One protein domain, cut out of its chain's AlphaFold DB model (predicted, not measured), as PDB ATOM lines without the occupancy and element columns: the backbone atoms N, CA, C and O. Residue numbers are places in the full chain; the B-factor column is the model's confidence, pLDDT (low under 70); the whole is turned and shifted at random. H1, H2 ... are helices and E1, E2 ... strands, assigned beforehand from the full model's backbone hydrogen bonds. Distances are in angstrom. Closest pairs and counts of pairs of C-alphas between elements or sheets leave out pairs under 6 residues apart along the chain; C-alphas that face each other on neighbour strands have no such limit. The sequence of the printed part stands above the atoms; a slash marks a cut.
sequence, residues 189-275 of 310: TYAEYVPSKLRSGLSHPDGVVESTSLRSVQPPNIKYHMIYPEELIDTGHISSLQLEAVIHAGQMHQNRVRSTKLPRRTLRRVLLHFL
ATOM      1  N   THR A 189     172.016 135.222 130.030       84.31
ATOM      2  CA  THR A 189     172.901 134.046 129.877       84.31
ATOM      3  C   THR A 189     174.383 134.381 130.077       84.31
ATOM      4  O   THR A 189     175.153 133.528 130.525       84.31
ATOM      5  N   TYR A 190     174.785 135.615 129.760       88.75
ATOM      6  CA  TYR A 190     176.156 136.100 129.895       88.75
ATOM      7  C   TYR A 190     176.168 137.480 130.544       88.75
ATOM      8  O   TYR A 190     175.472 138.385 130.097       88.75
ATOM      9  N   ALA A 191     176.995 137.646 131.566       88.75
ATOM     10  CA  ALA A 191     177.252 138.927 132.208       88.75
ATOM     11  C   ALA A 191     178.734 139.275 132.091       88.75
ATOM     12  O   ALA A 191     179.570 138.381 131.972       88.75
ATOM     13  N   GLU A 192     179.072 140.562 132.132       89.88
ATOM     14  CA  GLU A 192     180.469 140.988 132.218       89.88
ATOM     15  C   GLU A 192     181.119 140.421 133.487       89.88
ATOM     16  O   GLU A 192     180.571 140.525 134.588       89.88
ATOM     17  N   TYR A 193     182.280 139.793 133.320       90.38
ATOM     18  CA  TYR A 193     183.045 139.228 134.415       90.38
ATOM     19  C   TYR A 193     183.779 140.336 135.158       90.38
ATOM     20  O   TYR A 193     184.673 140.984 134.611       90.38
ATOM     21  N   VAL A 194     183.452 140.487 136.438       89.25
ATOM     22  CA  VAL A 194     184.147 141.401 137.342       89.25
ATOM     23  C   VAL A 194     184.611 140.618 138.575       89.25
ATOM     24  O   VAL A 194     183.772 140.028 139.267       89.25
ATOM     25  N   PRO A 195     185.923 140.625 138.890       90.25
ATOM     26  CA  PRO A 195     186.462 139.989 140.089       90.25
ATOM     27  C   PRO A 195     185.688 140.395 141.347       90.25
ATOM     28  O   PRO A 195     185.684 141.554 141.753       90.25
ATOM     29  N   SER A 196     185.025 139.440 142.003       85.19
ATOM     30  CA  SER A 196     184.126 139.755 143.130       85.19
ATOM     31  C   SER A 196     184.862 139.976 144.458       85.19
ATOM     32  O   SER A 196     184.300 140.522 145.408       85.19
ATOM     33  N   LYS A 197     186.101 139.482 144.572       85.56
ATOM     34  CA  LYS A 197     186.876 139.457 145.828       85.56
ATOM     35  C   LYS A 197     188.062 140.422 145.829       85.56
ATOM     36  O   LYS A 197     188.666 140.619 146.882       85.56
ATOM     37  N   LEU A 198     188.378 141.023 144.685       84.25
ATOM     38  CA  LEU A 198     189.479 141.965 144.527       84.25
ATOM     39  C   LEU A 198     188.924 143.379 144.326       84.25
ATOM     40  O   LEU A 198     188.046 143.586 143.499       84.25
ATOM     41  N   ARG A 199     189.429 144.352 145.092       75.06
ATOM     42  CA  ARG A 199     189.019 145.768 145.001       75.06
ATOM     43  C   ARG A 199     190.009 146.644 144.223       75.06
ATOM     44  O   ARG A 199     189.811 147.849 144.148       75.06
ATOM     45  N   SER A 200     191.071 146.047 143.689       82.19
ATOM     46  CA  SER A 200     192.211 146.745 143.089       82.19
ATOM     47  C   SER A 200     192.365 146.369 141.615       82.19
ATOM     48  O   SER A 200     192.144 145.214 141.244       82.19
ATOM     49  N   GLY A 201     192.798 147.333 140.803       86.00
ATOM     50  CA  GLY A 201     193.030 147.174 139.366       86.00
ATOM     51  C   GLY A 201     191.883 147.684 138.500       86.00
ATOM     52  O   GLY A 201     190.723 147.696 138.908       86.00
ATOM     53  N   LEU A 202     192.234 148.102 137.285       88.88
ATOM     54  CA  LEU A 202     191.278 148.552 136.273       88.88
ATOM     55  C   LEU A 202     190.607 147.363 135.573       88.88
ATOM     56  O   LEU A 202     191.135 146.246 135.583       88.88
ATOM     57  N   SER A 203     189.449 147.604 134.946       89.56
ATOM     58  CA  SER A 203     188.805 146.590 134.102       89.56
ATOM     59  C   SER A 203     189.731 146.177 132.956       89.56
ATOM     60  O   SER A 203     190.564 146.957 132.489       89.56
ATOM     61  N   HIS A 204     189.613 144.924 132.522       88.81
ATOM     62  CA  HIS A 204     190.406 144.419 131.411       88.81
ATOM     63  C   HIS A 204     189.973 145.128 130.108       88.81
ATOM     64  O   HIS A 204     188.774 145.287 129.887       88.81
ATOM     65  N   PRO A 205     190.908 145.556 129.232       88.31
ATOM     66  CA  PRO A 205     190.564 146.298 128.011       88.31
ATOM     67  C   PRO A 205     189.697 145.481 127.042       88.31
ATOM     68  O   PRO A 205     188.856 146.033 126.335       88.31
ATOM     69  N   ASP A 206     189.876 144.158 127.044       88.44
ATOM     70  CA  ASP A 206     188.948 143.231 126.394       88.44
ATOM     71  C   ASP A 206     187.808 142.874 127.354       88.44
ATOM     72  O   ASP A 206     188.075 142.386 128.455       88.44
ATOM     73  N   GLY A 207     186.561 143.041 126.902       86.56
ATOM     74  CA  GLY A 207     185.369 142.641 127.648       86.56
ATOM     75  C   GLY A 207     185.331 141.129 127.858       86.56
ATOM     76  O   GLY A 207     185.228 140.351 126.906       86.56
ATOM     77  N   VAL A 208     185.423 140.712 129.115       90.81
ATOM     78  CA  VAL A 208     185.336 139.309 129.524       90.81
ATOM     79  C   VAL A 208     183.939 139.059 130.064       90.81
ATOM     80  O   VAL A 208     183.397 139.901 130.769       90.81
ATOM     81  N   VAL A 209     183.350 137.910 129.740       92.31
ATOM     82  CA  VAL A 209     182.015 137.536 130.216       92.31
ATOM     83  C   VAL A 209     182.039 136.206 130.954       92.31
ATOM     84  O   VAL A 209     182.834 135.318 130.641       92.31
ATOM     85  N   GLU A 210     181.130 136.060 131.906       90.19
ATOM     86  CA  GLU A 210     180.819 134.819 132.601       90.19
ATOM     87  C   GLU A 210     179.374 134.402 132.337       90.19
ATOM     88  O   GLU A 210     178.506 135.235 132.072       90.19
ATOM     89  N   SER A 211     179.108 133.100 132.399       91.25
ATOM     90  CA  SER A 211     177.741 132.600 132.326       91.25
ATOM     91  C   SER A 211     177.024 132.767 133.664       91.25
ATOM     92  O   SER A 211     177.646 132.714 134.729       91.25
ATOM     93  N   THR A 212     175.697 132.879 133.631       88.81
ATOM     94  CA  THR A 212     174.846 132.970 134.834       88.81
ATOM     95  C   THR A 212     175.115 131.831 135.823       88.81
ATOM     96  O   THR A 212     175.131 132.035 137.038       88.81
ATOM     97  N   SER A 213     175.398 130.629 135.310       87.50
ATOM     98  CA  SER A 213     175.727 129.452 136.120       87.50
ATOM     99  C   SER A 213     177.036 129.606 136.898       87.50
ATOM    100  O   SER A 213     177.120 129.149 138.036       87.50
ATOM    101  N   LEU A 214     178.056 130.244 136.310       87.56
ATOM    102  CA  LEU A 214     179.327 130.525 136.989       87.56
ATOM    103  C   LEU A 214     179.182 131.679 137.984       87.56
ATOM    104  O   LEU A 214     179.692 131.585 139.096       87.56
ATOM    105  N   ARG A 215     178.408 132.709 137.629       86.81
ATOM    106  CA  ARG A 215     178.125 133.852 138.507       86.81
ATOM    107  C   ARG A 215     177.342 133.470 139.768       86.81
ATOM    108  O   ARG A 215     177.472 134.107 140.810       86.81
ATOM    109  N   SER A 216     176.532 132.413 139.685       88.06
ATOM    110  CA  SER A 216     175.708 131.922 140.799       88.06
ATOM    111  C   SER A 216     176.521 131.269 141.923       88.06
ATOM    112  O   SER A 216     176.023 131.136 143.043       88.06
ATOM    113  N   VAL A 217     177.762 130.846 141.657       89.94
ATOM    114  CA  VAL A 217     178.630 130.242 142.674       89.94
ATOM    115  C   VAL A 217     179.608 131.268 143.228       89.94
ATOM    116  O   VAL A 217     180.287 131.977 142.493       89.94
ATOM    117  N   GLN A 218     179.720 131.340 144.555       87.00
ATOM    118  CA  GLN A 218     180.658 132.276 145.165       87.00
ATOM    119  C   GLN A 218     182.109 131.805 144.987       87.00
ATOM    120  O   GLN A 218     182.432 130.673 145.372       87.00
ATOM    121  N   PRO A 219     183.012 132.669 144.488       85.19
ATOM    122  CA  PRO A 219     184.420 132.329 144.366       85.19
ATOM    123  C   PRO A 219     185.070 132.152 145.751       85.19
ATOM    124  O   PRO A 219     184.678 132.813 146.726       85.19
ATOM    125  N   PRO A 220     186.078 131.264 145.870       86.44
ATOM    126  CA  PRO A 220     186.748 130.993 147.134       86.44
ATOM    127  C   PRO A 220     187.443 132.245 147.673       86.44
ATOM    128  O   PRO A 220     187.993 133.050 146.925       86.44
ATOM    129  N   ASN A 221     187.475 132.386 148.999       89.19
ATOM    130  CA  ASN A 221     188.100 133.548 149.625       89.19
ATOM    131  C   ASN A 221     189.612 133.612 149.346       89.19
ATOM    132  O   ASN A 221     190.347 132.625 149.499       89.19
ATOM    133  N   ILE A 222     190.063 134.820 149.010       88.94
ATOM    134  CA  ILE A 222     191.470 135.176 148.860       88.94
ATOM    135  C   ILE A 222     192.110 135.236 150.253       88.94
ATOM    136  O   ILE A 222     191.616 135.916 151.148       88.94
ATOM    137  N   LYS A 223     193.201 134.491 150.443       88.44
ATOM    138  CA  LYS A 223     194.015 134.467 151.678       88.44
ATOM    139  C   LYS A 223     195.482 134.796 151.420       88.44
ATOM    140  O   LYS A 223     196.281 134.860 152.350       88.44
ATOM    141  N   TYR A 224     195.853 134.887 150.150       86.19
ATOM    142  CA  TYR A 224     197.223 135.088 149.737       86.19
ATOM    143  C   TYR A 224     197.504 136.580 149.586       86.19
ATOM    144  O   TYR A 224     196.806 137.273 148.852       86.19
ATOM    145  N   HIS A 225     198.525 137.052 150.298       84.06
ATOM    146  CA  HIS A 225     198.984 138.433 150.245       84.06
ATOM    147  C   HIS A 225     200.249 138.498 149.391       84.06
ATOM    148  O   HIS A 225     201.240 137.828 149.693       84.06
ATOM    149  N   MET A 226     200.204 139.296 148.329       80.00
ATOM    150  CA  MET A 226     201.363 139.666 147.522       80.00
ATOM    151  C   MET A 226     201.539 141.170 147.566       80.00
ATOM    152  O   MET A 226     200.557 141.905 147.617       80.00
ATOM    153  N   ILE A 227     202.796 141.597 147.526       85.00
ATOM    154  CA  ILE A 227     203.163 142.999 147.388       85.00
ATOM    155  C   ILE A 227     203.378 143.246 145.899       85.00
ATOM    156  O   ILE A 227     204.180 142.561 145.263       85.00
ATOM    157  N   TYR A 228     202.644 144.205 145.358       83.56
ATOM    158  CA  TYR A 228     202.775 144.697 143.994       83.56
ATOM    159  C   TYR A 228     203.018 146.212 144.045       83.56
ATOM    160  O   TYR A 228     202.529 146.861 144.970       83.56
ATOM    161  N   PRO A 229     203.772 146.785 143.092       85.94
ATOM    162  CA  PRO A 229     203.899 148.233 142.982       85.94
ATOM    163  C   PRO A 229     202.530 148.839 142.661       85.94
ATOM    164  O   PRO A 229     201.896 148.415 141.692       85.94
ATOM    165  N   GLU A 230     202.088 149.827 143.444       84.19
ATOM    166  CA  GLU A 230     200.811 150.529 143.224       84.19
ATOM    167  C   GLU A 230     200.770 151.188 141.840       84.19
ATOM    168  O   GLU A 230     199.764 151.098 141.139       84.19
ATOM    169  N   GLU A 231     201.922 151.683 141.372       86.31
ATOM    170  CA  GLU A 231     202.084 152.244 140.031       86.31
ATOM    171  C   GLU A 231     201.578 151.302 138.936       86.31
ATOM    172  O   GLU A 231     200.911 151.762 138.019       86.31
ATOM    173  N   LEU A 232     201.828 149.988 139.025       85.38
ATOM    174  CA  LEU A 232     201.399 149.026 137.996       85.38
ATOM    175  C   LEU A 232     199.881 148.816 137.964       85.38
ATOM    176  O   LEU A 232     199.337 148.418 136.931       85.38
ATOM    177  N   ILE A 233     199.212 149.048 139.091       87.19
ATOM    178  CA  ILE A 233     197.768 148.883 139.242       87.19
ATOM    179  C   ILE A 233     197.055 150.135 138.745       87.19
ATOM    180  O   ILE A 233     196.138 150.032 137.930       87.19
ATOM    181  N   ASP A 234     197.514 151.302 139.188       86.81
ATOM    182  CA  ASP A 234     196.862 152.584 138.910       86.81
ATOM    183  C   ASP A 234     196.997 152.993 137.443       86.81
ATOM    184  O   ASP A 234     196.075 153.542 136.844       86.81
ATOM    185  N   THR A 235     198.131 152.662 136.824       86.38
ATOM    186  CA  THR A 235     198.376 152.899 135.392       86.38
ATOM    187  C   THR A 235     197.690 151.879 134.477       86.38
ATOM    188  O   THR A 235     197.747 152.022 133.257       86.38
ATOM    189  N   GLY A 236     197.062 150.834 135.029       85.31
ATOM    190  CA  GLY A 236     196.377 149.810 134.240       85.31
ATOM    191  C   GLY A 236     197.294 148.833 133.503       85.31
ATOM    192  O   GLY A 236     196.811 148.101 132.639       85.31
ATOM    193  N   HIS A 237     198.592 148.767 133.833       86.94
ATOM    194  CA  HIS A 237     199.492 147.751 133.264       86.94
ATOM    195  C   HIS A 237     199.056 146.327 133.632       86.94
ATOM    196  O   HIS A 237     199.355 145.382 132.897       86.94
ATOM    197  N   ILE A 238     198.359 146.166 134.763       89.62
ATOM    198  CA  ILE A 238     197.755 144.902 135.184       89.62
ATOM    199  C   ILE A 238     196.278 145.134 135.514       89.62
ATOM    200  O   ILE A 238     195.933 145.901 136.411       89.62
ATOM    201  N   SER A 239     195.399 144.435 134.801       91.12
ATOM    202  CA  SER A 239     193.952 144.471 135.055       91.12
ATOM    203  C   SER A 239     193.563 143.729 136.337       91.12
ATOM    204  O   SER A 239     194.248 142.798 136.775       91.12
ATOM    205  N   SER A 240     192.405 144.078 136.896       91.31
ATOM    206  CA  SER A 240     191.809 143.408 138.058       91.31
ATOM    207  C   SER A 240     191.664 141.892 137.850       91.31
ATOM    208  O   SER A 240     192.019 141.108 138.729       91.31
ATOM    209  N   LEU A 241     191.238 141.465 136.657       90.38
ATOM    210  CA  LEU A 241     191.128 140.054 136.269       90.38
ATOM    211  C   LEU A 241     192.482 139.326 136.318       90.38
ATOM    212  O   LEU A 241     192.595 138.207 136.821       90.38
ATOM    213  N   GLN A 242     193.529 139.954 135.782       92.19
ATOM    214  CA  GLN A 242     194.871 139.370 135.786       92.19
ATOM    215  C   GLN A 242     195.426 139.276 137.210       92.19
ATOM    216  O   GLN A 242     196.019 138.256 137.566       92.19
ATOM    217  N   LEU A 243     195.201 140.301 138.037       90.88
ATOM    218  CA  LEU A 243     195.586 140.286 139.449       90.88
ATOM    219  C   LEU A 243     194.904 139.137 140.201       90.88
ATOM    220  O   LEU A 243     195.576 138.394 140.915       90.88
ATOM    221  N   GLU A 244     193.601 138.939 140.005       90.94
ATOM    222  CA  GLU A 244     192.858 137.831 140.612       90.94
ATOM    223  C   GLU A 244     193.433 136.465 140.204       90.94
ATOM    224  O   GLU A 244     193.683 135.610 141.061       90.94
ATOM    225  N   ALA A 245     193.743 136.277 138.918       90.25
ATOM    226  CA  ALA A 245     194.362 135.050 138.424       90.25
ATOM    227  C   ALA A 245     195.726 134.776 139.084       90.25
ATOM    228  O   ALA A 245     196.003 133.646 139.506       90.25
ATOM    229  N   VAL A 246     196.571 135.802 139.218       90.62
ATOM    230  CA  VAL A 246     197.894 135.689 139.852       90.62
ATOM    231  C   VAL A 246     197.760 135.383 141.346       90.62
ATOM    232  O   VAL A 246     198.450 134.497 141.859       90.62
ATOM    233  N   ILE A 247     196.832 136.041 142.043       91.00
ATOM    234  CA  ILE A 247     196.541 135.802 143.463       91.00
ATOM    235  C   ILE A 247     196.085 134.362 143.698       91.00
ATOM    236  O   ILE A 247     196.629 133.674 144.567       91.00
ATOM    237  N   HIS A 248     195.133 133.867 142.906       90.06
ATOM    238  CA  HIS A 248     194.671 132.488 143.027       90.06
ATOM    239  C   HIS A 248     195.771 131.476 142.700       90.06
ATOM    240  O   HIS A 248     195.914 130.478 143.414       90.06
ATOM    241  N   ALA A 249     196.594 131.737 141.681       90.25
ATOM    242  CA  ALA A 249     197.736 130.889 141.352       90.25
ATOM    243  C   ALA A 249     198.743 130.814 142.511       90.25
ATOM    244  O   ALA A 249     199.154 129.718 142.907       90.25
ATOM    245  N   GLY A 250     199.089 131.956 143.108       89.62
ATOM    246  CA  GLY A 250     199.977 132.018 144.266       89.62
ATOM    247  C   GLY A 250     199.402 131.318 145.501       89.62
ATOM    248  O   GLY A 250     200.106 130.565 146.178       89.62
ATOM    249  N   GLN A 251     198.094 131.446 145.733       90.81
ATOM    250  CA  GLN A 251     197.395 130.737 146.805       90.81
ATOM    251  C   GLN A 251     197.444 129.214 146.611       90.81
ATOM    252  O   GLN A 251     197.728 128.469 147.553       90.81
ATOM    253  N   MET A 252     197.220 128.730 145.387       88.06
ATOM    254  CA  MET A 252     197.323 127.302 145.070       88.06
ATOM    255  C   MET A 252     198.755 126.788 145.204       88.06
ATOM    256  O   MET A 252     198.970 125.694 145.733       88.06
ATOM    257  N   HIS A 253     199.742 127.583 144.786       87.88
ATOM    258  CA  HIS A 253     201.151 127.261 144.975       87.88
ATOM    259  C   HIS A 253     201.495 127.116 146.462       87.88
ATOM    260  O   HIS A 253     202.049 126.094 146.871       87.88
ATOM    261  N   GLN A 254     201.094 128.080 147.295       87.19
ATOM    262  CA  GLN A 254     201.337 128.037 148.733       87.19
ATOM    263  C   GLN A 254     200.659 126.825 149.392       87.19
ATOM    264  O   GLN A 254     201.276 126.137 150.210       87.19
ATOM    265  N   ASN A 255     199.420 126.514 149.004       84.31
ATOM    266  CA  ASN A 255     198.696 125.342 149.499       84.31
ATOM    267  C   ASN A 255     199.391 124.032 149.108       84.31
ATOM    268  O   ASN A 255     199.534 123.131 149.937       84.31
ATOM    269  N   ARG A 256     199.884 123.940 147.868       81.88
ATOM    270  CA  ARG A 256     200.645 122.781 147.396       81.88
ATOM    271  C   ARG A 256     201.944 122.608 148.179       81.88
ATOM    272  O   ARG A 256     202.199 121.503 148.646       81.88
ATOM    273  N   VAL A 257     202.724 123.676 148.366       74.19
ATOM    274  CA  VAL A 257     203.996 123.630 149.112       74.19
ATOM    275  C   VAL A 257     203.775 123.214 150.571       74.19
ATOM    276  O   VAL A 257     204.518 122.383 151.092       74.19
ATOM    277  N   ARG A 258     202.715 123.713 151.218       66.44
ATOM    278  CA  ARG A 258     202.344 123.326 152.593       66.44
ATOM    279  C   ARG A 258     201.873 121.872 152.694       66.44
ATOM    280  O   ARG A 258     202.183 121.196 153.672       66.44
ATOM    281  N   SER A 259     201.143 121.381 151.692       62.59
ATOM    282  CA  SER A 259     200.653 119.999 151.650       62.59
ATOM    283  C   SER A 259     201.756 118.991 151.323       62.59
ATOM    284  O   SER A 259     201.665 117.827 151.719       62.59
ATOM    285  N   THR A 260     202.805 119.405 150.616       54.72
ATOM    286  CA  THR A 260     203.961 118.556 150.342       54.72
ATOM    287  C   THR A 260     204.874 118.474 151.563       54.72
ATOM    288  O   THR A 260     205.969 119.031 151.576       54.72
ATOM    289  N   LYS A 261     204.491 117.670 152.563       57.84
ATOM    290  CA  LYS A 261     205.476 116.979 153.414       57.84
ATOM    291  C   LYS A 261     206.202 115.943 152.550       57.84
ATOM    292  O   LYS A 261     206.000 114.742 152.698       57.84
ATOM    293  N   LEU A 262     206.997 116.392 151.580       54.59
ATOM    294  CA  LEU A 262     207.827 115.478 150.807       54.59
ATOM    295  C   LEU A 262     208.829 114.851 151.782       54.59
ATOM    296  O   LEU A 262     209.547 115.587 152.466       54.59
ATOM    297  N   PRO A 263     208.889 113.511 151.893       57.38
ATOM    298  CA  PRO A 263     209.875 112.875 152.746       57.38
ATOM    299  C   PRO A 263     211.255 113.352 152.293       57.38
ATOM    300  O   PRO A 263     211.579 113.286 151.106       57.38
ATOM    301  N   ARG A 264     212.069 113.848 153.236       57.38
ATOM    302  CA  ARG A 264     213.396 114.468 153.008       57.38
ATOM    303  C   ARG A 264     214.312 113.669 152.057       57.38
ATOM    304  O   ARG A 264     215.205 114.229 151.430       57.38
ATOM    305  N   ARG A 265     214.064 112.364 151.901       56.88
ATOM    306  CA  ARG A 265     214.769 111.446 150.992       56.88
ATOM    307  C   ARG A 265     214.474 111.687 149.500       56.88
ATOM    308  O   ARG A 265     215.360 111.471 148.678       56.88
ATOM    309  N   THR A 266     213.285 112.172 149.143       58.50
ATOM    310  CA  THR A 266     212.892 112.415 147.742       58.50
ATOM    311  C   THR A 266     213.454 113.737 147.222       58.50
ATOM    312  O   THR A 266     213.968 113.774 146.108       58.50
ATOM    313  N   LEU A 267     213.475 114.791 148.049       58.84
ATOM    314  CA  LEU A 267     214.110 116.072 147.703       58.84
ATOM    315  C   LEU A 267     215.618 115.921 147.473       58.84
ATOM    316  O   LEU A 267     216.139 116.459 146.503       58.84
ATOM    317  N   ARG A 268     216.306 115.112 148.291       61.91
ATOM    318  CA  ARG A 268     217.740 114.836 148.107       61.91
ATOM    319  C   ARG A 268     218.024 114.107 146.788       61.91
ATOM    320  O   ARG A 268     219.003 114.432 146.129       61.91
ATOM    321  N   ARG A 269     217.162 113.170 146.367       62.56
ATOM    322  CA  ARG A 269     217.286 112.495 145.059       62.56
ATOM    323  C   ARG A 269     216.998 113.428 143.888       62.56
ATOM    324  O   ARG A 269     217.732 113.373 142.913       62.56
ATOM    325  N   VAL A 270     215.976 114.277 143.985       65.12
ATOM    326  CA  VAL A 270     215.641 115.234 142.917       65.12
ATOM    327  C   VAL A 270     216.738 116.296 142.776       65.12
ATOM    328  O   VAL A 270     217.183 116.547 141.662       65.12
ATOM    329  N   LEU A 271     217.254 116.832 143.887       66.62
ATOM    330  CA  LEU A 271     218.355 117.802 143.891       66.62
ATOM    331  C   LEU A 271     219.662 117.193 143.356       66.62
ATOM    332  O   LEU A 271     220.321 117.801 142.520       66.62
ATOM    333  N   LEU A 272     220.011 115.965 143.765       63.41
ATOM    334  CA  LEU A 272     221.180 115.250 143.233       63.41
ATOM    335  C   LEU A 272     221.036 114.930 141.742       63.41
ATOM    336  O   LEU A 272     222.026 114.954 141.022       63.41
ATOM    337  N   HIS A 273     219.826 114.639 141.265       66.69
ATOM    338  CA  HIS A 273     219.594 114.382 139.845       66.69
ATOM    339  C   HIS A 273     219.685 115.664 139.005       66.69
ATOM    340  O   HIS A 273     220.145 115.601 137.871       66.69
ATOM    341  N   PHE A 274     219.311 116.819 139.567       58.09
ATOM    342  CA  PHE A 274     219.459 118.125 138.917       58.09
ATOM    343  C   PHE A 274     220.925 118.576 138.868       58.09
ATOM    344  O   PHE A 274     221.431 118.921 137.805       58.09
ATOM    345  N   LEU A 275     221.646 118.475 139.990       62.97
ATOM    346  CA  LEU A 275     223.065 118.843 140.069       62.97
ATOM    347  C   LEU A 275     223.966 117.940 139.214       62.97
ATOM    348  O   LEU A 275     224.982 118.395 138.705       62.97
TER     349      LEU A 275
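What this domain is: This is residues 189 to 275 of the 310 residues of the protein "AAA_34 domain-containing protein" of Steinernema glaseri (UniProt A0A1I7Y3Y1). You are looking at a body made largely of wide loops around the first part of one long helix, H3, with a small two-stranded hairpin, E1 and E2, at one end; the end of H3, its link and the helix H4 stick out from this body as an arm, residues 256 to 275. The short helix H1 follows the hairpin directly, and the short helix H2 lies at another edge of the body, shortly before H3. The printed part has 87 residues with two named strands and four named helices, in the order E1, E2, H1, H2, H3, H4; the sheet is E1 - E2, antiparallel, and the class is mostly helix. The whole is only just loose, close to extended, with a radius of gyration of the C-alphas of 18.0 A, and it spans 51 by 34 by 21 A.

How they stand to each other: Begin at E1, residues 190 to 192, and look across to E2, residues 209 to 211: they form an antiparallel hairpin, at 142 degrees between their directions. There N 191 and O 210 are 2.9 A apart and N 210 and O 191 are 2.8 A apart, both within hydrogen-bond range; the C-alphas of 192 and 209 face each other at 4.3 A. A tight link leads from E2 to H1, residues 212 to 215, whose closest C-alpha pair with E1 is Tyr 190 and Thr 212, 6.0 A apart. Further on, H2, residues 230 to 234, is only just apart from H3, residues 240 to 259, with their closest C-alphas 8.2 A apart. H4, residues 264 to 275, is apart from H3, and no helix touches another. In H2, H3 and H4 every O i to N i+4 pair is within hydrogen-bond range; H1 is too short for such a pair.

Where its parts are: Find C-alpha 190 at (176.156, 136.100, 129.895), where E1 begins; E1 and E2 each measure 6.9 A from first to last C-alpha. H1 measures 5.0 A and H2 6.2 A. Next find C-alpha 240 at (191.809, 143.408, 138.058); from there H3 runs 28.5 A to C-alpha 259. H4 runs 16.7 A and ends at C-alpha 275, (223.065, 118.843, 140.069).

The domain as a whole: The two C-alphas farthest apart are those of Thr 189 and Leu 272, at 53.5 A. Without residues 256 to 275, which stand free, the body spans 36 by 30 by 16 A. The printed part has no cut. The links E1 to E2 and H1 to H2 are long. Look at the B-factor column for residues 258 to 275: there the model's pLDDT is under 70, against a mean of 81.9 for the printed part.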